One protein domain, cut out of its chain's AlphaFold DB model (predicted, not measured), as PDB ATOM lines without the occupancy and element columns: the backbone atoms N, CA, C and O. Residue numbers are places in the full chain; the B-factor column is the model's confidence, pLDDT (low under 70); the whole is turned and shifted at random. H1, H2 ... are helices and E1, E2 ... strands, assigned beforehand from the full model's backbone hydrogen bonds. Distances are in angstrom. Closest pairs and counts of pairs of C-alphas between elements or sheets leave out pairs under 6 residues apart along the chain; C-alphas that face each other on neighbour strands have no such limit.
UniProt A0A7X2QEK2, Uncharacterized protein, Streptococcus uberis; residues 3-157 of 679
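What this domain is: This is residues 3 to 157 of the 679 residues of an uncharacterized protein of Streptococcus uberis (UniProt A0A7X2QEK2). Five helices, H2, H3, H4, H5 and H7, make an up-and-down bundle, each running against the one before it in the chain, with H4 nearest the middle. The long helix H1 crosses H7, a small hairpin of strands E1 and E2 sits near H5, and residues 42 to 55 stick out as a free arm. The printed part has 155 residues, with two named strands followed by seven named helices in the order E1, E2, H1 to H7; the two-strand sheet is antiparallel and the class is mostly helix. The whole is compact, with a radius of gyration of the C-alphas of 15.6 A and spans of 38 by 38 by 30 A.

Where its parts are: E1 is residues 3 to 5, beginning at C-alpha 3 at (-5.539, 38.302, -38.457), and E2 is residues 8 to 11. H1, residues 23 to 41, is 25.8 A long and begins at C-alpha 23 at (11.788, 35.416, -25.100). H2 is residues 55 to 66, H3 residues 70 to 81 and H4 residues 88 to 100, 18.5 A long. H5 is residues 109 to 123, 20.8 A long, and H6 is residues 130 to 133. H7, residues 137 to 154, is 25.7 A long and ends at C-alpha 154 at (3.255, 49.403, -36.406).

How they stand to each other: E1 and E2 form an antiparallel hairpin, with N 3 and O 10 at 2.9 A and N 10 and O 3 at 2.8 A, within hydrogen-bond range. E2 and H5 are near each other, with 7 pairs of C-alphas within 10 A. H5 touches H7 opposite ways at a shallow tilt of 18 degrees, with C-alphas 123 and 141 closest at 5.9 A; H7 does so with residues 140 to 148 alone. H5 touches H3 with its residues 111 to 115 alone, C-alphas 78 and 111 being closest at 6.1 A. H4 and H7 are the hubs, touching three helices each, and touch each other the same way at 26 degrees, a shallow tilt, with C-alphas 92 and 147 closest at 5.3 A. H2 touches H4, with C-alphas 61 and 94 closest at 6.5 A, and forms a helical hairpin with H3, C-alphas 60 and 76 being closest at 5.8 A. H1 touches H7 with residues 30 to 34 alone, about perpendicular at 74 degrees, C-alphas 30 and 143 being closest at 6.6 A. H6 and H4 only just touch, with 3 pairs of C-alphas within 8 A, the closest being C-alphas 131 and 88 at 7.2 A. Every O i to N i+4 pair is within hydrogen-bond range in H1, H2, H3, H4, H5 and H7; H6 is too short for such a pair.

The domain as a whole: The two C-alphas farthest apart, those of Asn 7 and Lys 46, are 47.8 A apart. The printed part has no cut, and the links E2 to H1 and H1 to H2 are long. The mean pLDDT of the printed part is 75.9, and 42 residues are under 70, among them residues 14 to 25 and 40 to 56.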
ATOM      1  N   VAL A   3      -5.304  36.892 -38.718       70.44
ATOM      2  CA  VAL A   3      -5.539  38.302 -38.457       70.44
ATOM      3  C   VAL A   3      -6.405  38.896 -39.531       70.44
ATOM      4  O   VAL A   3      -6.334  38.512 -40.693       70.44
ATOM      5  N   LYS A   4      -7.245  39.835 -39.138       72.25
ATOM      6  CA  LYS A   4      -8.034  40.633 -40.045       72.25
ATOM      7  C   LYS A   4      -7.407  42.016 -40.123       72.25
ATOM      8  O   LYS A   4      -7.195  42.675 -39.106       72.25
ATOM      9  N   PHE A   5      -7.104  42.419 -41.349       76.88
ATOM     10  CA  PHE A   5      -6.649  43.757 -41.688       76.88
ATOM     11  C   PHE A   5      -7.563  44.303 -42.772       76.88
ATOM     12  O   PHE A   5      -7.721  43.690 -43.835       76.88
ATOM     13  N   SER A   6      -8.228  45.412 -42.463       78.38
ATOM     14  CA  SER A   6      -9.309  45.958 -43.281       78.38
ATOM     15  C   SER A   6     -10.347  44.868 -43.601       78.38
ATOM     16  O   SER A   6     -10.935  44.276 -42.692       78.38
ATOM     17  N   ASN A   7     -10.552  44.536 -44.879       74.44
ATOM     18  CA  ASN A   7     -11.494  43.494 -45.302       74.44
ATOM     19  C   ASN A   7     -10.832  42.143 -45.627       74.44
ATOM     20  O   ASN A   7     -11.505  41.246 -46.135       74.44
ATOM     21  N   LYS A   8      -9.533  41.976 -45.354       77.44
ATOM     22  CA  LYS A   8      -8.789  40.749 -45.665       77.44
ATOM     23  C   LYS A   8      -8.488  39.954 -44.402       77.44
ATOM     24  O   LYS A   8      -8.078  40.509 -43.388       77.44
ATOM     25  N   VAL A   9      -8.671  38.639 -44.494       79.25
ATOM     26  CA  VAL A   9      -8.198  37.679 -43.492       79.25
ATOM     27  C   VAL A   9      -6.850  37.151 -43.964       79.25
ATOM     28  O   VAL A   9      -6.742  36.598 -45.056       79.25
ATOM     29  N   LEU A  10      -5.836  37.362 -43.143       79.50
ATOM     30  CA  LEU A  10      -4.439  37.046 -43.385       79.50
ATOM     31  C   LEU A  10      -3.979  35.984 -42.379       79.50
ATOM     32  O   LEU A  10      -4.494  35.890 -41.264       79.50
ATOM     33  N   GLU A  11      -2.999  35.178 -42.763       75.56
ATOM     34  CA  GLU A  11      -2.345  34.215 -41.878       75.56
ATOM     35  C   GLU A  11      -1.044  34.771 -41.306       75.56
ATOM     36  O   GLU A  11      -0.197  35.283 -42.027       75.56
ATOM     37  N   PHE A  12      -0.840  34.599 -40.012       71.62
ATOM     38  CA  PHE A  12       0.456  34.842 -39.405       71.62
ATOM     39  C   PHE A  12       1.189  33.509 -39.234       71.62
ATOM     40  O   PHE A  12       0.606  32.623 -38.608       71.62
ATOM     41  N   PRO A  13       2.419  33.329 -39.740       70.56
ATOM     42  CA  PRO A  13       3.246  32.177 -39.403       70.56
ATOM     43  C   PRO A  13       3.967  32.388 -38.060       70.56
ATOM     44  O   PRO A  13       4.447  33.473 -37.764       70.56
ATOM     45  N   PHE A  14       4.020  31.352 -37.221       68.25
ATOM     46  CA  PHE A  14       4.648  31.384 -35.882       68.25
ATOM     47  C   PHE A  14       5.358  30.054 -35.562       68.25
ATOM     48  O   PHE A  14       5.653  29.730 -34.420       68.25
ATOM     49  N   THR A  15       5.617  29.215 -36.564       68.94
ATOM     50  CA  THR A  15       6.070  27.831 -36.364       68.94
ATOM     51  C   THR A  15       7.483  27.728 -35.776       68.94
ATOM     52  O   THR A  15       7.786  26.770 -35.058       68.94
ATOM     53  N   TYR A  16       8.370  28.671 -36.087       69.81
ATOM     54  CA  TYR A  16       9.774  28.629 -35.679       69.81
ATOM     55  C   TYR A  16      10.015  29.344 -34.349       69.81
ATOM     56  O   TYR A  16      10.756  28.821 -33.514       69.81
ATOM     57  N   SER A  17       9.340  30.465 -34.110       63.41
ATOM     58  CA  SER A  17       9.329  31.191 -32.836       63.41
ATOM     59  C   SER A  17       8.709  30.359 -31.713       63.41
ATOM     60  O   SER A  17       9.228  30.372 -30.598       63.41
ATOM     61  N   LEU A  18       7.702  29.522 -32.011       58.56
ATOM     62  CA  LEU A  18       7.122  28.564 -31.056       58.56
ATOM     63  C   LEU A  18       8.140  27.570 -30.457       58.56
ATOM     64  O   LEU A  18       7.868  26.943 -29.434       58.56
ATOM     65  N   ARG A  19       9.315  27.390 -31.077       61.91
ATOM     66  CA  ARG A  19      10.352  26.464 -30.587       61.91
ATOM     67  C   ARG A  19      11.164  27.044 -29.429       61.91
ATOM     68  O   ARG A  19      11.805  26.284 -28.702       61.91
ATOM     69  N   PHE A  20      11.156  28.365 -29.263       50.00
ATOM     70  CA  PHE A  20      11.911  29.045 -28.220       50.00
ATOM     71  C   PHE A  20      11.139  28.990 -26.909       50.00
ATOM     72  O   PHE A  20      10.009  29.451 -26.809       50.00
ATOM     73  N   LYS A  21      11.760  28.432 -25.868       43.75
ATOM     74  CA  LYS A  21      11.127  28.327 -24.543       43.75
ATOM     75  C   LYS A  21      11.135  29.664 -23.793       43.75
ATOM     76  O   LYS A  21      10.445  29.794 -22.784       43.75
ATOM     77  N   LYS A  22      11.954  30.618 -24.245       44.81
ATOM     78  CA  LYS A  22      12.234  31.896 -23.588       44.81
ATOM     79  C   LYS A  22      12.311  33.033 -24.609       44.81
ATOM     80  O   LYS A  22      12.996  32.897 -25.620       44.81
ATOM     81  N   ARG A  23      11.716  34.190 -24.280       49.06
ATOM     82  CA  ARG A  23      11.788  35.416 -25.100       49.06
ATOM     83  C   ARG A  23      13.227  35.867 -25.341       49.06
ATOM     84  O   ARG A  23      13.562  36.174 -26.466       49.06
ATOM     85  N   ILE A  24      14.084  35.810 -24.323       52.22
ATOM     86  CA  ILE A  24      15.480  36.256 -24.428       52.22
ATOM     87  C   ILE A  24      16.288  35.319 -25.319       52.22
ATOM     88  O   ILE A  24      17.220  35.758 -25.961       52.22
ATOM     89  N   GLU A  25      15.934  34.032 -25.390       65.81
ATOM     90  CA  GLU A  25      16.587  33.098 -26.310       65.81
ATOM     91  C   GLU A  25      16.178  33.432 -27.746       65.81
ATOM     92  O   GLU A  25      17.037  33.497 -28.612       65.81
ATOM     93  N   PHE A  26      14.892  33.717 -27.979       71.88
ATOM     94  CA  PHE A  26      14.415  34.193 -29.277       71.88
ATOM     95  C   PHE A  26      15.033  35.546 -29.656       71.88
ATOM     96  O   PHE A  26      15.552  35.684 -30.753       71.88
ATOM     97  N   GLU A  27      15.027  36.530 -28.760       66.81
ATOM     98  CA  GLU A  27      15.590  37.860 -29.000       66.81
ATOM     99  C   GLU A  27      17.102  37.816 -29.165       66.81
ATOM    100  O   GLU A  27      17.613  38.478 -30.057       66.81
ATOM    101  N   ASN A  28      17.823  37.014 -28.378       74.75
ATOM    102  CA  ASN A  28      19.254  36.808 -28.576       74.75
ATOM    103  C   ASN A  28      19.521  36.150 -29.926       74.75
ATOM    104  O   ASN A  28      20.408  36.602 -30.639       74.75
ATOM    105  N   GLU A  29      18.740  35.140 -30.312       80.25
ATOM    106  CA  GLU A  29      18.886  34.497 -31.619       80.25
ATOM    107  C   GLU A  29      18.599  35.485 -32.759       80.25
ATOM    108  O   GLU A  29      19.380  35.586 -33.701       80.25
ATOM    109  N   ILE A  30      17.530  36.278 -32.655       82.12
ATOM    110  CA  ILE A  30      17.210  37.339 -33.618       82.12
ATOM    111  C   ILE A  30      18.297  38.414 -33.633       82.12
ATOM    112  O   ILE A  30      18.671  38.880 -34.705       82.12
ATOM    113  N   ASN A  31      18.845  38.801 -32.483       79.06
ATOM    114  CA  ASN A  31      19.932  39.774 -32.392       79.06
ATOM    115  C   ASN A  31      21.214  39.231 -33.025       79.06
ATOM    116  O   ASN A  31      21.900  39.974 -33.720       79.06
ATOM    117  N   ILE A  32      21.520  37.944 -32.849       84.06
ATOM    118  CA  ILE A  32      22.638  37.271 -33.520       84.06
ATOM    119  C   ILE A  32      22.407  37.271 -35.031       84.06
ATOM    120  O   ILE A  32      23.283  37.700 -35.777       84.06
ATOM    121  N   ILE A  33      21.219  36.857 -35.479       83.75
ATOM    122  CA  ILE A  33      20.841  36.807 -36.895       83.75
ATOM    123  C   ILE A  33      20.928  38.194 -37.541       83.75
ATOM    124  O   ILE A  33      21.575  38.359 -38.572       83.75
ATOM    125  N   THR A  34      20.310  39.204 -36.932       77.50
ATOM    126  CA  THR A  34      20.280  40.576 -37.461       77.50
ATOM    127  C   THR A  34      21.651  41.242 -37.397       77.50
ATOM    128  O   THR A  34      22.018  41.942 -38.336       77.50
ATOM    129  N   SER A  35      22.448  41.002 -36.350       77.12
ATOM    130  CA  SER A  35      23.828  41.507 -36.268       77.12
ATOM    131  C   SER A  35      24.732  40.849 -37.306       77.12
ATOM    132  O   SER A  35      25.549  41.530 -37.921       77.12
ATOM    133  N   HIS A  36      24.565  39.543 -37.533       80.12
ATOM    134  CA  HIS A  36      25.277  38.820 -38.579       80.12
ATOM    135  C   HIS A  36      24.901  39.354 -39.961       80.12
ATOM    136  O   HIS A  36      25.791  39.777 -40.689       80.12
ATOM    137  N   ILE A  37      23.604  39.457 -40.283       75.56
ATOM    138  CA  ILE A  37      23.166  40.057 -41.549       75.56
ATOM    139  C   ILE A  37      23.726  41.469 -41.691       75.56
ATOM    140  O   ILE A  37      24.304  41.763 -42.719       75.56
ATOM    141  N   ARG A  38      23.624  42.347 -40.688       71.88
ATOM    142  CA  ARG A  38      24.131  43.730 -40.803       71.88
ATOM    143  C   ARG A  38      25.636  43.799 -41.057       71.88
ATOM    144  O   ARG A  38      26.085  44.700 -41.758       71.88
ATOM    145  N   LYS A  39      26.408  42.863 -40.500       71.25
ATOM    146  CA  LYS A  39      27.851  42.759 -40.741       71.25
ATOM    147  C   LYS A  39      28.154  42.274 -42.163       71.25
ATOM    148  O   LYS A  39      29.003  42.853 -42.837       71.25
ATOM    149  N   GLU A  40      27.457  41.234 -42.612       69.56
ATOM    150  CA  GLU A  40      27.714  40.593 -43.907       69.56
ATOM    151  C   GLU A  40      27.075  41.350 -45.087       69.56
ATOM    152  O   GLU A  40      27.661  41.450 -46.154       69.56
ATOM    153  N   TRP A  41      25.922  41.987 -44.886       65.12
ATOM    154  CA  TRP A  41      25.231  42.828 -45.874       65.12
ATOM    155  C   TRP A  41      26.085  44.031 -46.299       65.12
ATOM    156  O   TRP A  41      25.973  44.508 -47.423       65.12
ATOM    157  N   GLY A  42      26.958  44.517 -45.409       52.31
ATOM    158  CA  GLY A  42      27.924  45.578 -45.700       52.31
ATOM    159  C   GLY A  42      29.276  45.095 -46.236       52.31
ATOM    160  O   GLY A  42      30.145  45.929 -46.486       52.31
ATOM    161  N   THR A  43      29.500  43.783 -46.378       44.12
ATOM    162  CA  THR A  43      30.780  43.225 -46.842       44.12
ATOM    163  C   THR A  43      30.603  42.411 -48.122       44.12
ATOM    164  O   THR A  43      29.875  41.427 -48.183       44.12
ATOM    165  N   TYR A  44      31.293  42.839 -49.180       46.53
ATOM    166  CA  TYR A  44      31.329  42.127 -50.455       46.53
ATOM    167  C   TYR A  44      31.997  40.757 -50.269       46.53
ATOM    168  O   TYR A  44      33.114  40.674 -49.747       46.53
ATOM    169  N   SER A  45      31.346  39.684 -50.717       42.84
ATOM    170  CA  SER A  45      32.030  38.407 -50.911       42.84
ATOM    171  C   SER A  45      33.071  38.581 -52.023       42.84
ATOM    172  O   SER A  45      32.855  39.300 -52.996       42.84
ATOM    173  N   LYS A  46      34.249  37.967 -51.861       41.16
ATOM    174  CA  LYS A  46      35.421  38.201 -52.727       41.16
ATOM    175  C   LYS A  46      35.242  37.785 -54.196       41.16
ATOM    176  O   LYS A  46      36.113  38.115 -54.994       41.16
ATOM    177  N   ASP A  47      34.143  37.115 -54.535       44.06
ATOM    178  CA  ASP A  47      33.952  36.425 -55.813       44.06
ATOM    179  C   ASP A  47      32.593  36.722 -56.492       44.06
ATOM    180  O   ASP A  47      32.208  36.001 -57.409       44.06
ATOM    181  N   GLU A  48      31.847  37.754 -56.072       44.53
ATOM    182  CA  GLU A  48      30.563  38.119 -56.702       44.53
ATOM    183  C   GLU A  48      30.623  39.480 -57.414       44.53
ATOM    184  O   GLU A  48      31.221  40.435 -56.915       44.53
ATOM    185  N   ASP A  49      29.979  39.559 -58.586       43.59
ATOM    186  CA  ASP A  49      29.782  40.806 -59.328       43.59
ATOM    187  C   ASP A  49      29.160  41.863 -58.411       43.59
ATOM    188  O   ASP A  49      28.171  41.610 -57.715       43.59
ATOM    189  N   ILE A  50      29.763  43.054 -58.415       41.72
ATOM    190  CA  ILE A  50      29.355  44.205 -57.614       41.72
ATOM    191  C   ILE A  50      27.918  44.561 -58.010       41.72
ATOM    192  O   ILE A  50      27.688  45.256 -58.998       41.72
ATOM    193  N   PHE A  51      26.944  44.079 -57.237       41.66
ATOM    194  CA  PHE A  51      25.597  44.625 -57.264       41.66
ATOM    195  C   PHE A  51      25.721  46.099 -56.875       41.66
ATOM    196  O   PHE A  51      26.248  46.417 -55.806       41.66
ATOM    197  N   GLU A  52      25.318  46.983 -57.792       41.31
ATOM    198  CA  GLU A  52      25.270  48.430 -57.589       41.31
ATOM    199  C   GLU A  52      24.718  48.741 -56.195       41.31
ATOM    200  O   GLU A  52      23.741  48.126 -55.763       41.31
ATOM    201  N   TYR A  53      25.362  49.683 -55.495       45.19
ATOM    202  CA  TYR A  53      24.833  50.297 -54.278       45.19
ATOM    203  C   TYR A  53      23.316  50.446 -54.412       45.19
ATOM    204  O   TYR A  53      22.844  51.108 -55.336       45.19
ATOM    205  N   ASP A  54      22.554  49.821 -53.517       54.69
ATOM    206  CA  ASP A  54      21.095  49.868 -53.550       54.69
ATOM    207  C   ASP A  54      20.612  51.243 -53.053       54.69
ATOM    208  O   ASP A  54      19.972  51.380 -52.014       54.69
ATOM    209  N   TYR A  55      20.975  52.306 -53.783       52.00
ATOM    210  CA  TYR A  55      20.661  53.705 -53.485       52.00
ATOM    211  C   TYR A  55      19.151  53.931 -53.323       52.00
ATOM    212  O   TYR A  55      18.733  54.891 -52.675       52.00
ATOM    213  N   GLY A  56      18.322  53.044 -53.892       63.69
ATOM    214  CA  GLY A  56      16.872  53.058 -53.728       63.69
ATOM    215  C   GLY A  56      16.426  52.798 -52.288       63.69
ATOM    216  O   GLY A  56      15.476  53.426 -51.829       63.69
ATOM    217  N   TYR A  57      17.130  51.942 -51.548       71.12
ATOM    218  CA  TYR A  57      16.813  51.640 -50.152       71.12
ATOM    219  C   TYR A  57      17.111  52.821 -49.220       71.12
ATOM    220  O   TYR A  57      16.258  53.215 -48.416       71.12
ATOM    221  N   ASP A  58      18.297  53.422 -49.359       71.94
ATOM    222  CA  ASP A  58      18.689  54.601 -48.580       71.94
ATOM    223  C   ASP A  58      17.758  55.778 -48.881       71.94
ATOM    224  O   ASP A  58      17.360  56.511 -47.974       71.94
ATOM    225  N   PHE A  59      17.346  55.918 -50.146       80.12
ATOM    226  CA  PHE A  59      16.343  56.889 -50.560       80.12
ATOM    227  C   PHE A  59      14.995  56.660 -49.869       80.12
ATOM    228  O   PHE A  59      14.441  57.608 -49.323       80.12
ATOM    229  N   VAL A  60      14.479  55.424 -49.819       83.19
ATOM    230  CA  VAL A  60      13.220  55.120 -49.111       83.19
ATOM    231  C   VAL A  60      13.326  55.450 -47.626       83.19
ATOM    232  O   VAL A  60      12.444  56.122 -47.090       83.19
ATOM    233  N   CYS A  61      14.408  55.040 -46.961       81.25
ATOM    234  CA  CYS A  61      14.619  55.345 -45.546       81.25
ATOM    235  C   CYS A  61      14.675  56.860 -45.308       81.25
ATOM    236  O   CYS A  61      14.030  57.364 -44.389       81.25
ATOM    237  N   LYS A  62      15.380  57.595 -46.172       82.50
ATOM    238  CA  LYS A  62      15.471  59.056 -46.123       82.50
ATOM    239  C   LYS A  62      14.115  59.722 -46.355       82.50
ATOM    240  O   LYS A  62      13.744  60.607 -45.593       82.50
ATOM    241  N   SER A  63      13.330  59.248 -47.321       85.25
ATOM    242  CA  SER A  63      11.961  59.715 -47.563       85.25
ATOM    243  C   SER A  63      11.067  59.508 -46.337       85.25
ATOM    244  O   SER A  63      10.342  60.425 -45.953       85.25
ATOM    245  N   ILE A  64      11.158  58.351 -45.667       82.31
ATOM    246  CA  ILE A  64      10.423  58.085 -44.419       82.31
ATOM    247  C   ILE A  64      10.943  58.945 -43.261       82.31
ATOM    248  O   ILE A  64      10.191  59.179 -42.327       82.31
ATOM    249  N   ILE A  65      12.178  59.436 -43.257       81.25
ATOM    250  CA  ILE A  65      12.679  60.276 -42.155       81.25
ATOM    251  C   ILE A  65      12.361  61.756 -42.392       81.25
ATOM    252  O   ILE A  65      11.955  62.449 -41.464       81.25
ATOM    253  N   GLU A  66      12.540  62.235 -43.622       83.75
ATOM    254  CA  GLU A  66      12.659  63.665 -43.925       83.75
ATOM    255  C   GLU A  66      11.427  64.277 -44.606       83.75
ATOM    256  O   GLU A  66      11.231  65.486 -44.522       83.75
ATOM    257  N   SER A  67      10.593  63.490 -45.295       83.12
ATOM    258  CA  SER A  67       9.435  64.025 -46.030       83.12
ATOM    259  C   SER A  67       8.181  64.021 -45.170       83.12
ATOM    260  O   SER A  67       7.841  62.975 -44.640       83.12
ATOM    261  N   ASP A  68       7.421  65.113 -45.099       81.94
ATOM    262  CA  ASP A  68       6.075  65.134 -44.489       81.94
ATOM    263  C   ASP A  68       4.945  64.798 -45.482       81.94
ATOM    264  O   ASP A  68       3.779  64.684 -45.105       81.94
ATOM    265  N   ASN A  69       5.270  64.614 -46.765       88.12
ATOM    266  CA  ASN A  69       4.295  64.240 -47.784       88.12
ATOM    267  C   ASN A  69       4.014  62.727 -47.737       88.12
ATOM    268  O   ASN A  69       4.830  61.928 -48.200       88.12
ATOM    269  N   LEU A  70       2.844  62.349 -47.208       84.31
ATOM    270  CA  LEU A  70       2.400  60.956 -47.075       84.31
ATOM    271  C   LEU A  70       2.325  60.218 -48.418       84.31
ATOM    272  O   LEU A  70       2.793  59.089 -48.512       84.31
ATOM    273  N   GLU A  71       1.800  60.862 -49.463       87.88
ATOM    274  CA  GLU A  71       1.698  60.269 -50.803       87.88
ATOM    275  C   GLU A  71       3.088  59.952 -51.367       87.88
ATOM    276  O   GLU A  71       3.325  58.872 -51.906       87.88
ATOM    277  N   PHE A  72       4.048  60.857 -51.174       89.19
ATOM    278  CA  PHE A  72       5.433  60.645 -51.592       89.19
ATOM    279  C   PHE A  72       6.111  59.498 -50.831       89.19
ATOM    280  O   PHE A  72       6.820  58.693 -51.439       89.19
ATOM    281  N   ILE A  73       5.886  59.391 -49.516       87.12
ATOM    282  CA  ILE A  73       6.421  58.295 -48.695       87.12
ATOM    283  C   ILE A  73       5.833  56.956 -49.153       87.12
ATOM    284  O   ILE A  73       6.585  56.020 -49.426       87.12
ATOM    285  N   ASN A  74       4.504  56.882 -49.281       88.94
ATOM    286  CA  ASN A  74       3.792  55.681 -49.707       88.94
ATOM    287  C   ASN A  74       4.247  55.235 -51.110       88.94
ATOM    288  O   ASN A  74       4.625  54.076 -51.294       88.94
ATOM    289  N   ASN A  75       4.336  56.159 -52.073       88.56
ATOM    290  CA  ASN A  75       4.828  55.860 -53.421       88.56
ATOM    291  C   ASN A  75       6.290  55.393 -53.424       88.56
ATOM    292  O   ASN A  75       6.608  54.405 -54.082       88.56
ATOM    293  N   SER A  76       7.166  56.029 -52.638       87.75
ATOM    294  CA  SER A  76       8.581  55.636 -52.546       87.75
ATOM    295  C   SER A  76       8.740  54.194 -52.053       87.75
ATOM    296  O   SER A  76       9.507  53.417 -52.619       87.75
ATOM    297  N   ILE A  77       7.988  53.814 -51.015       88.12
ATOM    298  CA  ILE A  77       8.018  52.455 -50.459       88.12
ATOM    299  C   ILE A  77       7.445  51.456 -51.458       88.12
ATOM    300  O   ILE A  77       8.033  50.401 -51.689       88.12
ATOM    301  N   LYS A  78       6.298  51.785 -52.056       88.31
ATOM    302  CA  LYS A  78       5.610  50.927 -53.017       88.31
ATOM    303  C   LYS A  78       6.478  50.635 -54.237       88.31
ATOM    304  O   LYS A  78       6.618  49.473 -54.614       88.31
ATOM    305  N   ASP A  79       7.089  51.662 -54.820       86.44
ATOM    306  CA  ASP A  79       7.974  51.520 -55.978       86.44
ATOM    307  C   ASP A  79       9.181  50.640 -55.662       86.44
ATOM    308  O   ASP A  79       9.572  49.807 -56.482       86.44
ATOM    309  N   TYR A  80       9.738  50.777 -54.459       86.94
ATOM    310  CA  TYR A  80      10.869  49.970 -54.028       86.94
ATOM    311  C   TYR A  80      10.484  48.504 -53.777       86.94
ATOM    312  O   TYR A  80      11.108  47.601 -54.332       86.94
ATOM    313  N   LEU A  81       9.404  48.243 -53.032       87.50
ATOM    314  CA  LEU A  81       8.908  46.882 -52.768       87.50
ATOM    315  C   LEU A  81       8.399  46.164 -54.028       87.50
ATOM    316  O   LEU A  81       8.319  44.938 -54.053       87.50
ATOM    317  N   ASN A  82       8.048  46.900 -55.085       84.81
ATOM    318  CA  ASN A  82       7.741  46.314 -56.391       84.81
ATOM    319  C   ASN A  82       8.989  45.828 -57.142       84.81
ATOM    320  O   ASN A  82       8.859  45.002 -58.040       84.81
ATOM    321  N   ARG A  83      10.175  46.341 -56.797       81.88
ATOM    322  CA  ARG A  83      11.463  45.950 -57.393       81.88
ATOM    323  C   ARG A  83      12.241  44.965 -56.522       81.88
ATOM    324  O   ARG A  83      13.058  44.223 -57.056       81.88
ATOM    325  N   ARG A  84      12.011  44.981 -55.205       77.19
ATOM    326  CA  ARG A  84      12.659  44.112 -54.213       77.19
ATOM    327  C   ARG A  84      11.613  43.409 -53.357       77.19
ATOM    328  O   ARG A  84      11.256  43.871 -52.275       77.19
ATOM    329  N   ASP A  85      11.136  42.282 -53.874       83.62
ATOM    330  CA  ASP A  85      10.199  41.362 -53.223       83.62
ATOM    331  C   ASP A  85      10.892  40.122 -52.631       83.62
ATOM    332  O   ASP A  85      10.233  39.165 -52.235       83.62
ATOM    333  N   ASP A  86      12.221  40.148 -52.541       84.69
ATOM    334  CA  ASP A  86      13.058  39.013 -52.164       84.69
ATOM    335  C   ASP A  86      13.793  39.195 -50.827       84.69
ATOM    336  O   ASP A  86      14.528  38.299 -50.420       84.69
ATOM    337  N   SER A  87      13.617  40.318 -50.121       86.25
ATOM    338  CA  SER A  87      14.378  40.621 -48.900       86.25
ATOM    339  C   SER A  87      13.511  40.907 -47.677       86.25
ATOM    340  O   SER A  87      12.667  41.806 -47.651       86.25
ATOM    341  N   VAL A  88      13.803  40.165 -46.611       87.81
ATOM    342  CA  VAL A  88      13.170  40.285 -45.296       87.81
ATOM    343  C   VAL A  88      13.739  41.468 -44.506       87.81
ATOM    344  O   VAL A  88      12.977  42.189 -43.857       87.81
ATOM    345  N   ILE A  89      15.057  41.710 -44.567       82.19
ATOM    346  CA  ILE A  89      15.697  42.796 -43.802       82.19
ATOM    347  C   ILE A  89      15.298  44.184 -44.326       82.19
ATOM    348  O   ILE A  89      15.250  45.146 -43.558       82.19
ATOM    349  N   VAL A  90      14.993  44.295 -45.625       84.88
ATOM    350  CA  VAL A  90      14.474  45.525 -46.235       84.88
ATOM    351  C   VAL A  90      13.179  45.931 -45.540       84.88
ATOM    352  O   VAL A  90      13.055  47.057 -45.061       84.88
ATOM    353  N   ILE A  91      12.235  44.992 -45.424       87.31
ATOM    354  CA  ILE A  91      10.950  45.226 -44.761       87.31
ATOM    355  C   ILE A  91      11.167  45.501 -43.274       87.31
ATOM    356  O   ILE A  91      10.595  46.453 -42.743       87.31
ATOM    357  N   GLU A  92      12.024  44.721 -42.607       85.44
ATOM    358  CA  GLU A  92      12.394  44.977 -41.213       85.44
ATOM    359  C   GLU A  92      12.859  46.416 -41.019       85.44
ATOM    360  O   GLU A  92      12.426  47.091 -40.087       85.44
ATOM    361  N   THR A  93      13.742  46.892 -41.892       78.62
ATOM    362  CA  THR A  93      14.350  48.197 -41.688       78.62
ATOM    363  C   THR A  93      13.396  49.326 -42.025       78.62
ATOM    364  O   THR A  93      13.343  50.282 -41.259       78.62
ATOM    365  N   ILE A  94      12.561  49.185 -43.058       84.31
ATOM    366  CA  ILE A  94      11.454  50.117 -43.305       84.31
ATOM    367  C   ILE A  94      10.588  50.253 -42.040       84.31
ATOM    368  O   ILE A  94      10.332  51.367 -41.582       84.31
ATOM    369  N   LEU A  95      10.211  49.135 -41.410       82.25
ATOM    370  CA  LEU A  95       9.440  49.141 -40.162       82.25
ATOM    371  C   LEU A  95      10.203  49.784 -38.999       82.25
ATOM    372  O   LEU A  95       9.626  50.561 -38.245       82.25
ATOM    373  N   LEU A  96      11.500  49.510 -38.854       76.38
ATOM    374  CA  LEU A  96      12.326  50.141 -37.822       76.38
ATOM    375  C   LEU A  96      12.454  51.654 -38.028       76.38
ATOM    376  O   LEU A  96      12.470  52.390 -37.046       76.38
ATOM    377  N   VAL A  97      12.541  52.123 -39.274       76.94
ATOM    378  CA  VAL A  97      12.560  53.554 -39.595       76.94
ATOM    379  C   VAL A  97      11.212  54.186 -39.249       76.94
ATOM    380  O   VAL A  97      11.195  55.232 -38.604       76.94
ATOM    381  N   PHE A  98      10.093  53.518 -39.548       77.56
ATOM    382  CA  PHE A  98       8.770  53.960 -39.094       77.56
ATOM    383  C   PHE A  98       8.675  54.078 -37.577       77.56
ATOM    384  O   PHE A  98       8.245  55.108 -37.066       77.56
ATOM    385  N   MET A  99       9.130  53.057 -36.852       71.06
ATOM    386  CA  MET A  99       9.124  53.051 -35.388       71.06
ATOM    387  C   MET A  99      10.027  54.136 -34.777       71.06
ATOM    388  O   MET A  99       9.836  54.496 -33.619       71.06
ATOM    389  N   LYS A 100      11.019  54.637 -35.528       67.25
ATOM    390  CA  LYS A 100      11.949  55.695 -35.101       67.25
ATOM    391  C   LYS A 100      11.511  57.103 -35.507       67.25
ATOM    392  O   LYS A 100      12.039  58.067 -34.962       67.25
ATOM    393  N   ARG A 101      10.597  57.258 -36.470       67.69
ATOM    394  CA  ARG A 101      10.201  58.583 -36.963       67.69
ATOM    395  C   ARG A 101       9.371  59.335 -35.914       67.69
ATOM    396  O   ARG A 101       8.451  58.789 -35.312       67.69
ATOM    397  N   LYS A 102       9.645  60.633 -35.756       56.66
ATOM    398  CA  LYS A 102       8.787  61.565 -35.011       56.66
ATOM    399  C   LYS A 102       7.576  61.951 -35.872       56.66
ATOM    400  O   LYS A 102       7.737  62.582 -36.912       56.66
ATOM    401  N   GLY A 103       6.374  61.582 -35.431       59.53
ATOM    402  CA  GLY A 103       5.104  61.912 -36.097       59.53
ATOM    403  C   GLY A 103       4.332  60.688 -36.599       59.53
ATOM    404  O   GLY A 103       4.907  59.633 -36.848       59.53
ATOM    405  N   SER A 104       3.009  60.817 -36.724       61.59
ATOM    406  CA  SER A 104       2.145  59.740 -37.217       61.59
ATOM    407  C   SER A 104       2.179  59.670 -38.743       61.59
ATOM    408  O   SER A 104       1.717  60.601 -39.404       61.59
ATOM    409  N   ILE A 105       2.666  58.559 -39.297       68.88
ATOM    410  CA  ILE A 105       2.478  58.225 -40.714       68.88
ATOM    411  C   ILE A 105       1.304  57.264 -40.843       68.88
ATOM    412  O   ILE A 105       1.199  56.293 -40.095       68.88
ATOM    413  N   ILE A 106       0.442  57.531 -41.821       75.62
ATOM    414  CA  ILE A 106      -0.586  56.596 -42.260       75.62
ATOM    415  C   ILE A 106      -0.053  55.917 -43.520       75.62
ATOM    416  O   ILE A 106       0.129  56.563 -44.551       75.62
ATOM    417  N   LEU A 107       0.248  54.626 -43.395       80.25
ATOM    418  CA  LEU A 107       0.570  53.778 -44.531       80.25
ATOM    419  C   LEU A 107      -0.713  53.374 -45.246       80.25
ATOM    420  O   LEU A 107      -1.698  53.027 -44.592       80.25
ATOM    421  N   ASP A 108      -0.664  53.361 -46.571       86.00
ATOM    422  CA  ASP A 108      -1.763  52.821 -47.357       86.00
ATOM    423  C   ASP A 108      -1.875  51.299 -47.142       86.00
ATOM    424  O   ASP A 108      -0.877  50.571 -47.050       86.00
ATOM    425  N   ASP A 109      -3.113  50.801 -47.065       86.31
ATOM    426  CA  ASP A 109      -3.400  49.380 -46.838       86.31
ATOM    427  C   ASP A 109      -2.700  48.473 -47.862       86.31
ATOM    428  O   ASP A 109      -2.300  47.352 -47.539       86.31
ATOM    429  N   ASP A 110      -2.554  48.933 -49.108       87.12
ATOM    430  CA  ASP A 110      -1.914  48.182 -50.187       87.12
ATOM    431  C   ASP A 110      -0.417  47.955 -49.934       87.12
ATOM    432  O   ASP A 110       0.089  46.881 -50.263       87.12
ATOM    433  N   ILE A 111       0.272  48.893 -49.282       88.38
ATOM    434  CA  ILE A 111       1.680  48.768 -48.890       88.38
ATOM    435  C   ILE A 111       1.834  47.753 -47.764       88.38
ATOM    436  O   ILE A 111       2.690  46.871 -47.846       88.38
ATOM    437  N   ILE A 112       0.978  47.824 -46.742       87.62
ATOM    438  CA  ILE A 112       0.974  46.859 -45.631       87.62
ATOM    439  C   ILE A 112       0.710  45.450 -46.172       87.62
ATOM    440  O   ILE A 112       1.408  44.495 -45.825       87.62
ATOM    441  N   LEU A 113      -0.263  45.321 -47.075       88.50
ATOM    442  CA  LEU A 113      -0.593  44.058 -47.728       88.50
ATOM    443  C   LEU A 113       0.524  43.560 -48.653       88.50
ATOM    444  O   LEU A 113       0.711  42.348 -48.754       88.50
ATOM    445  N   LYS A 114       1.279  44.458 -49.296       90.56
ATOM    446  CA  LYS A 114       2.445  44.113 -50.120       90.56
ATOM    447  C   LYS A 114       3.614  43.621 -49.266       90.56
ATOM    448  O   LYS A 114       4.169  42.574 -49.574       90.56
ATOM    449  N   MET A 115       3.949  44.306 -48.168       91.25
ATOM    450  CA  MET A 115       4.956  43.828 -47.206       91.25
ATOM    451  C   MET A 115       4.573  42.453 -46.656       91.25
ATOM    452  O   MET A 115       5.392  41.539 -46.631       91.25
ATOM    453  N   TYR A 116       3.305  42.287 -46.271       90.62
ATOM    454  CA  TYR A 116       2.776  41.007 -45.820       90.62
ATOM    455  C   TYR A 116       2.917  39.913 -46.892       90.62
ATOM    456  O   TYR A 116       3.387  38.819 -46.576       90.62
ATOM    457  N   SER A 117       2.540  40.186 -48.150       90.50
ATOM    458  CA  SER A 117       2.608  39.178 -49.217       90.50
ATOM    459  C   SER A 117       4.043  38.755 -49.500       90.50
ATOM    460  O   SER A 117       4.292  37.564 -49.625       90.50
ATOM    461  N   ILE A 118       4.982  39.707 -49.529       92.62
ATOM    462  CA  ILE A 118       6.412  39.428 -49.701       92.62
ATOM    463  C   ILE A 118       6.900  38.484 -48.598       92.62
ATOM    464  O   ILE A 118       7.473  37.436 -48.883       92.62
ATOM    465  N   LEU A 119       6.617  38.808 -47.332       92.31
ATOM    466  CA  LEU A 119       7.030  37.972 -46.203       92.31
ATOM    467  C   LEU A 119       6.436  36.556 -46.280       92.31
ATOM    468  O   LEU A 119       7.153  35.594 -46.010       92.31
ATOM    469  N   ILE A 120       5.163  36.409 -46.667       90.88
ATOM    470  CA  ILE A 120       4.528  35.092 -46.856       90.88
ATOM    471  C   ILE A 120       5.129  34.335 -48.035       90.88
ATOM    472  O   ILE A 120       5.419  33.152 -47.900       90.88
ATOM    473  N   ASP A 121       5.331  34.979 -49.180       92.12
ATOM    474  CA  ASP A 121       5.852  34.304 -50.365       92.12
ATOM    475  C   ASP A 121       7.294  33.828 -50.154       92.12
ATOM    476  O   ASP A 121       7.651  32.744 -50.620       92.12
ATOM    477  N   ILE A 122       8.092  34.560 -49.371       90.81
ATOM    478  CA  ILE A 122       9.405  34.091 -48.915       90.81
ATOM    479  C   ILE A 122       9.259  32.952 -47.887       90.81
ATOM    480  O   ILE A 122       9.973  31.950 -47.966       90.81
ATOM    481  N   TYR A 123       8.335  33.065 -46.927       89.69
ATOM    482  CA  TYR A 123       8.122  32.048 -45.886       89.69
ATOM    483  C   TYR A 123       7.661  30.692 -46.454       89.69
ATOM    484  O   TYR A 123       8.118  29.635 -45.997       89.69
ATOM    485  N   ASP A 124       6.798  30.739 -47.470       88.06
ATOM    486  CA  ASP A 124       6.282  29.602 -48.242       88.06
ATOM    487  C   ASP A 124       7.259  29.129 -49.331       88.06
ATOM    488  O   ASP A 124       6.938  28.213 -50.087       88.06
ATOM    489  N   GLU A 125       8.442  29.745 -49.423       87.50
ATOM    490  CA  GLU A 125       9.503  29.401 -50.376       87.50
ATOM    491  C   GLU A 125       9.094  29.572 -51.856       87.50
ATOM    492  O   GLU A 125       9.717  28.996 -52.749       87.50
ATOM    493  N   LYS A 126       8.076  30.398 -52.140       89.44
ATOM    494  CA  LYS A 126       7.696  30.795 -53.509       89.44
ATOM    495  C   LYS A 126       8.690  31.790 -54.102       89.44
ATOM    496  O   LYS A 126       8.909  31.787 -55.311       89.44
ATOM    497  N   VAL A 127       9.293  32.615 -53.247       88.50
ATOM    498  CA  VAL A 127      10.373  33.546 -53.588       88.50
ATOM    499  C   VAL A 127      11.616  33.169 -52.788       88.50
ATOM    500  O   VAL A 127      11.553  32.915 -51.584       88.50
ATOM    501  N   LYS A 128      12.771  33.102 -53.458       88.88
ATOM    502  CA  LYS A 128      14.043  32.787 -52.801       88.88
ATOM    503  C   LYS A 128      14.553  34.028 -52.069       88.88
ATOM    504  O   LYS A 128      14.919  34.997 -52.721       88.88
ATOM    505  N   ALA A 129      14.621  33.963 -50.739       88.00
ATOM    506  CA  ALA A 129      15.093  35.088 -49.934       88.00
ATOM    507  C   ALA A 129      16.551  35.449 -50.253       88.00
ATOM    508  O   ALA A 129      17.417  34.566 -50.297       88.00
ATOM    509  N   PHE A 130      16.837  36.740 -50.365       85.25
ATOM    510  CA  PHE A 130      18.190  37.279 -50.438       85.25
ATOM    511  C   PHE A 130      19.036  36.825 -49.235       85.25
ATOM    512  O   PHE A 130      20.188  36.418 -49.390       85.25
ATOM    513  N   GLU A 131      18.449  36.809 -48.035       86.56
ATOM    514  CA  GLU A 131      19.140  36.480 -46.785       86.56
ATOM    515  C   GLU A 131      19.646  35.030 -46.731       86.56
ATOM    516  O   GLU A 131      20.494  34.719 -45.897       86.56
ATOM    517  N   LEU A 132      19.204  34.148 -47.639       85.38
ATOM    518  CA  LEU A 132      19.731  32.781 -47.758       85.38
ATOM    519  C   LEU A 132      21.209  32.728 -48.168       85.38
ATOM    520  O   LEU A 132      21.830  31.675 -48.042       85.38
ATOM    521  N   ARG A 133      21.784  33.838 -48.649       80.62
ATOM    522  CA  ARG A 133      23.236  33.956 -48.874       80.62
ATOM    523  C   ARG A 133      24.036  33.895 -47.569       80.62
ATOM    524  O   ARG A 133      25.172  33.437 -47.577       80.62
ATOM    525  N   TYR A 134      23.432  34.320 -46.459       81.19
ATOM    526  CA  TYR A 134      24.093  34.468 -45.157       81.19
ATOM    527  C   TYR A 134      23.469  33.576 -44.077       81.19
ATOM    528  O   TYR A 134      24.111  33.227 -43.090       81.19
ATOM    529  N   LEU A 135      22.205  33.187 -44.252       83.69
ATOM    530  CA  LEU A 135      21.437  32.425 -43.280       83.69
ATOM    531  C   LEU A 135      20.952  31.094 -43.839       83.69
ATOM    532  O   LEU A 135      20.654  30.930 -45.017       83.69
ATOM    533  N   THR A 136      20.737  30.148 -42.931       86.62
ATOM    534  CA  THR A 136      19.939  28.958 -43.237       86.62
ATOM    535  C   THR A 136      18.462  29.325 -43.418       86.62
ATOM    536  O   THR A 136      17.978  30.288 -42.821       86.62
ATOM    537  N   TYR A 137      17.698  28.489 -44.131       84.12
ATOM    538  CA  TYR A 137      16.234  28.618 -44.233       84.12
ATOM    539  C   TYR A 137      15.542  28.760 -42.872       84.12
ATOM    540  O   TYR A 137      14.591  29.522 -42.728       84.12
ATOM    541  N   LYS A 138      16.038  28.059 -41.845       84.88
ATOM    542  CA  LYS A 138      15.528  28.185 -40.475       84.88
ATOM    543  C   LYS A 138      15.747  29.596 -39.918       84.88
ATOM    544  O   LYS A 138      14.838  30.136 -39.296       84.88
ATOM    545  N   GLY A 139      16.929  30.172 -40.138       85.81
ATOM    546  CA  GLY A 139      17.251  31.543 -39.739       85.81
ATOM    547  C   GLY A 139      16.384  32.572 -40.464       85.81
ATOM    548  O   GLY A 139      15.842  33.462 -39.818       85.81
ATOM    549  N   VAL A 140      16.166  32.397 -41.772       87.38
ATOM    550  CA  VAL A 140      15.285  33.266 -42.574       87.38
ATOM    551  C   VAL A 140      13.837  33.199 -42.090       87.38
ATOM    552  O   VAL A 140      13.231  34.237 -41.851       87.38
ATOM    553  N   LYS A 141      13.280  32.002 -41.862       89.25
ATOM    554  CA  LYS A 141      11.907  31.871 -41.339       89.25
ATOM    555  C   LYS A 141      11.762  32.484 -39.947       89.25
ATOM    556  O   LYS A 141      10.765  33.143 -39.680       89.25
ATOM    557  N   LEU A 142      12.770  32.338 -39.087       86.12
ATOM    558  CA  LEU A 142      12.766  32.972 -37.770       86.12
ATOM    559  C   LEU A 142      12.821  34.506 -37.863       86.12
ATOM    560  O   LEU A 142      12.093  35.190 -37.144       86.12
ATOM    561  N   LEU A 143      13.637  35.037 -38.779       87.56
ATOM    562  CA  LEU A 143      13.693  36.465 -39.083       87.56
ATOM    563  C   LEU A 143      12.335  36.973 -39.582       87.56
ATOM    564  O   LEU A 143      11.835  37.955 -39.045       87.56
ATOM    565  N   ILE A 144      11.698  36.274 -40.527       88.88
ATOM    566  CA  ILE A 144      10.366  36.621 -41.048       88.88
ATOM    567  C   ILE A 144       9.340  36.713 -39.920       88.88
ATOM    568  O   ILE A 144       8.630  37.710 -39.834       88.88
ATOM    569  N   GLU A 145       9.288  35.729 -39.021       86.12
ATOM    570  CA  GLU A 145       8.370  35.758 -37.874       86.12
ATOM    571  C   GLU A 145       8.641  36.957 -36.936       86.12
ATOM    572  O   GLU A 145       7.704  37.567 -36.420       86.12
ATOM    573  N   SER A 146       9.907  37.371 -36.771       85.00
ATOM    574  CA  SER A 146      10.270  38.605 -36.049       85.00
ATOM    575  C   SER A 146       9.856  39.886 -36.786       85.00
ATOM    576  O   SER A 146       9.426  40.854 -36.153       85.00
ATOM    577  N   VAL A 147       9.972  39.928 -38.115       84.50
ATOM    578  CA  VAL A 147       9.555  41.086 -38.927       84.50
ATOM    579  C   VAL A 147       8.039  41.224 -38.941       84.50
ATOM    580  O   VAL A 147       7.511  42.318 -38.760       84.50
ATOM    581  N   PHE A 148       7.335  40.107 -39.054       84.00
ATOM    582  CA  PHE A 148       5.895  40.034 -38.887       84.00
ATOM    583  C   PHE A 148       5.446  40.588 -37.524       84.00
ATOM    584  O   PHE A 148       4.493  41.362 -37.466       84.00
ATOM    585  N   TYR A 149       6.169  40.289 -36.438       73.94
ATOM    586  CA  TYR A 149       5.920  40.907 -35.130       73.94
ATOM    587  C   TYR A 149       6.077  42.439 -35.152       73.94
ATOM    588  O   TYR A 149       5.225  43.154 -34.629       73.94
ATOM    589  N   LYS A 150       7.127  42.967 -35.792       76.81
ATOM    590  CA  LYS A 150       7.329  44.423 -35.928       76.81
ATOM    591  C   LYS A 150       6.209  45.075 -36.737       76.81
ATOM    592  O   LYS A 150       5.718  46.130 -36.348       76.81
ATOM    593  N   LEU A 151       5.749  44.420 -37.803       77.00
ATOM    594  CA  LEU A 151       4.633  44.896 -38.623       77.00
ATOM    595  C   LEU A 151       3.352  45.050 -37.788       77.00
ATOM    596  O   LEU A 151       2.631  46.030 -37.940       77.00
ATOM    597  N   PHE A 152       3.109  44.128 -36.855       67.81
ATOM    598  CA  PHE A 152       1.970  44.174 -35.932       67.81
ATOM    599  C   PHE A 152       2.063  45.272 -34.874       67.81
ATOM    600  O   PHE A 152       1.039  45.743 -34.392       67.81
ATOM    601  N   LEU A 153       3.270  45.672 -34.475       64.44
ATOM    602  CA  LEU A 153       3.436  46.814 -33.576       64.44
ATOM    603  C   LEU A 153       3.147  48.137 -34.287       64.44
ATOM    604  O   LEU A 153       2.662  49.076 -33.663       64.44
ATOM    605  N   VAL A 154       3.456  48.206 -35.582       66.81
ATOM    606  CA  VAL A 154       3.255  49.403 -36.406       66.81
ATOM    607  C   VAL A 154       1.800  49.525 -36.876       66.81
ATOM    608  O   VAL A 154       1.301  50.637 -37.029       66.81
ATOM    609  N   VAL A 155       1.096  48.405 -37.072       68.94
ATOM    610  CA  VAL A 155      -0.251  48.363 -37.661       68.94
ATOM    611  C   VAL A 155      -1.240  47.645 -36.743       68.94
ATOM    612  O   VAL A 155      -0.980  46.548 -36.257       68.94
ATOM    613  N   ARG A 156      -2.431  48.223 -36.546       65.62
ATOM    614  CA  ARG A 156      -3.494  47.601 -35.743       65.62
ATOM    615  C   ARG A 156      -4.181  46.468 -36.519       65.62
ATOM    616  O   ARG A 156      -4.915  46.726 -37.467       65.62
ATOM    617  N   PHE A 157      -3.994  45.231 -36.064       67.06
ATOM    618  CA  PHE A 157      -4.682  44.039 -36.573       67.06
ATOM    619  C   PHE A 157      -5.730  43.526 -35.575       67.06
ATOM    620  O   PHE A 157      -5.466  43.478 -34.372       67.06
TER     621      PHE A 157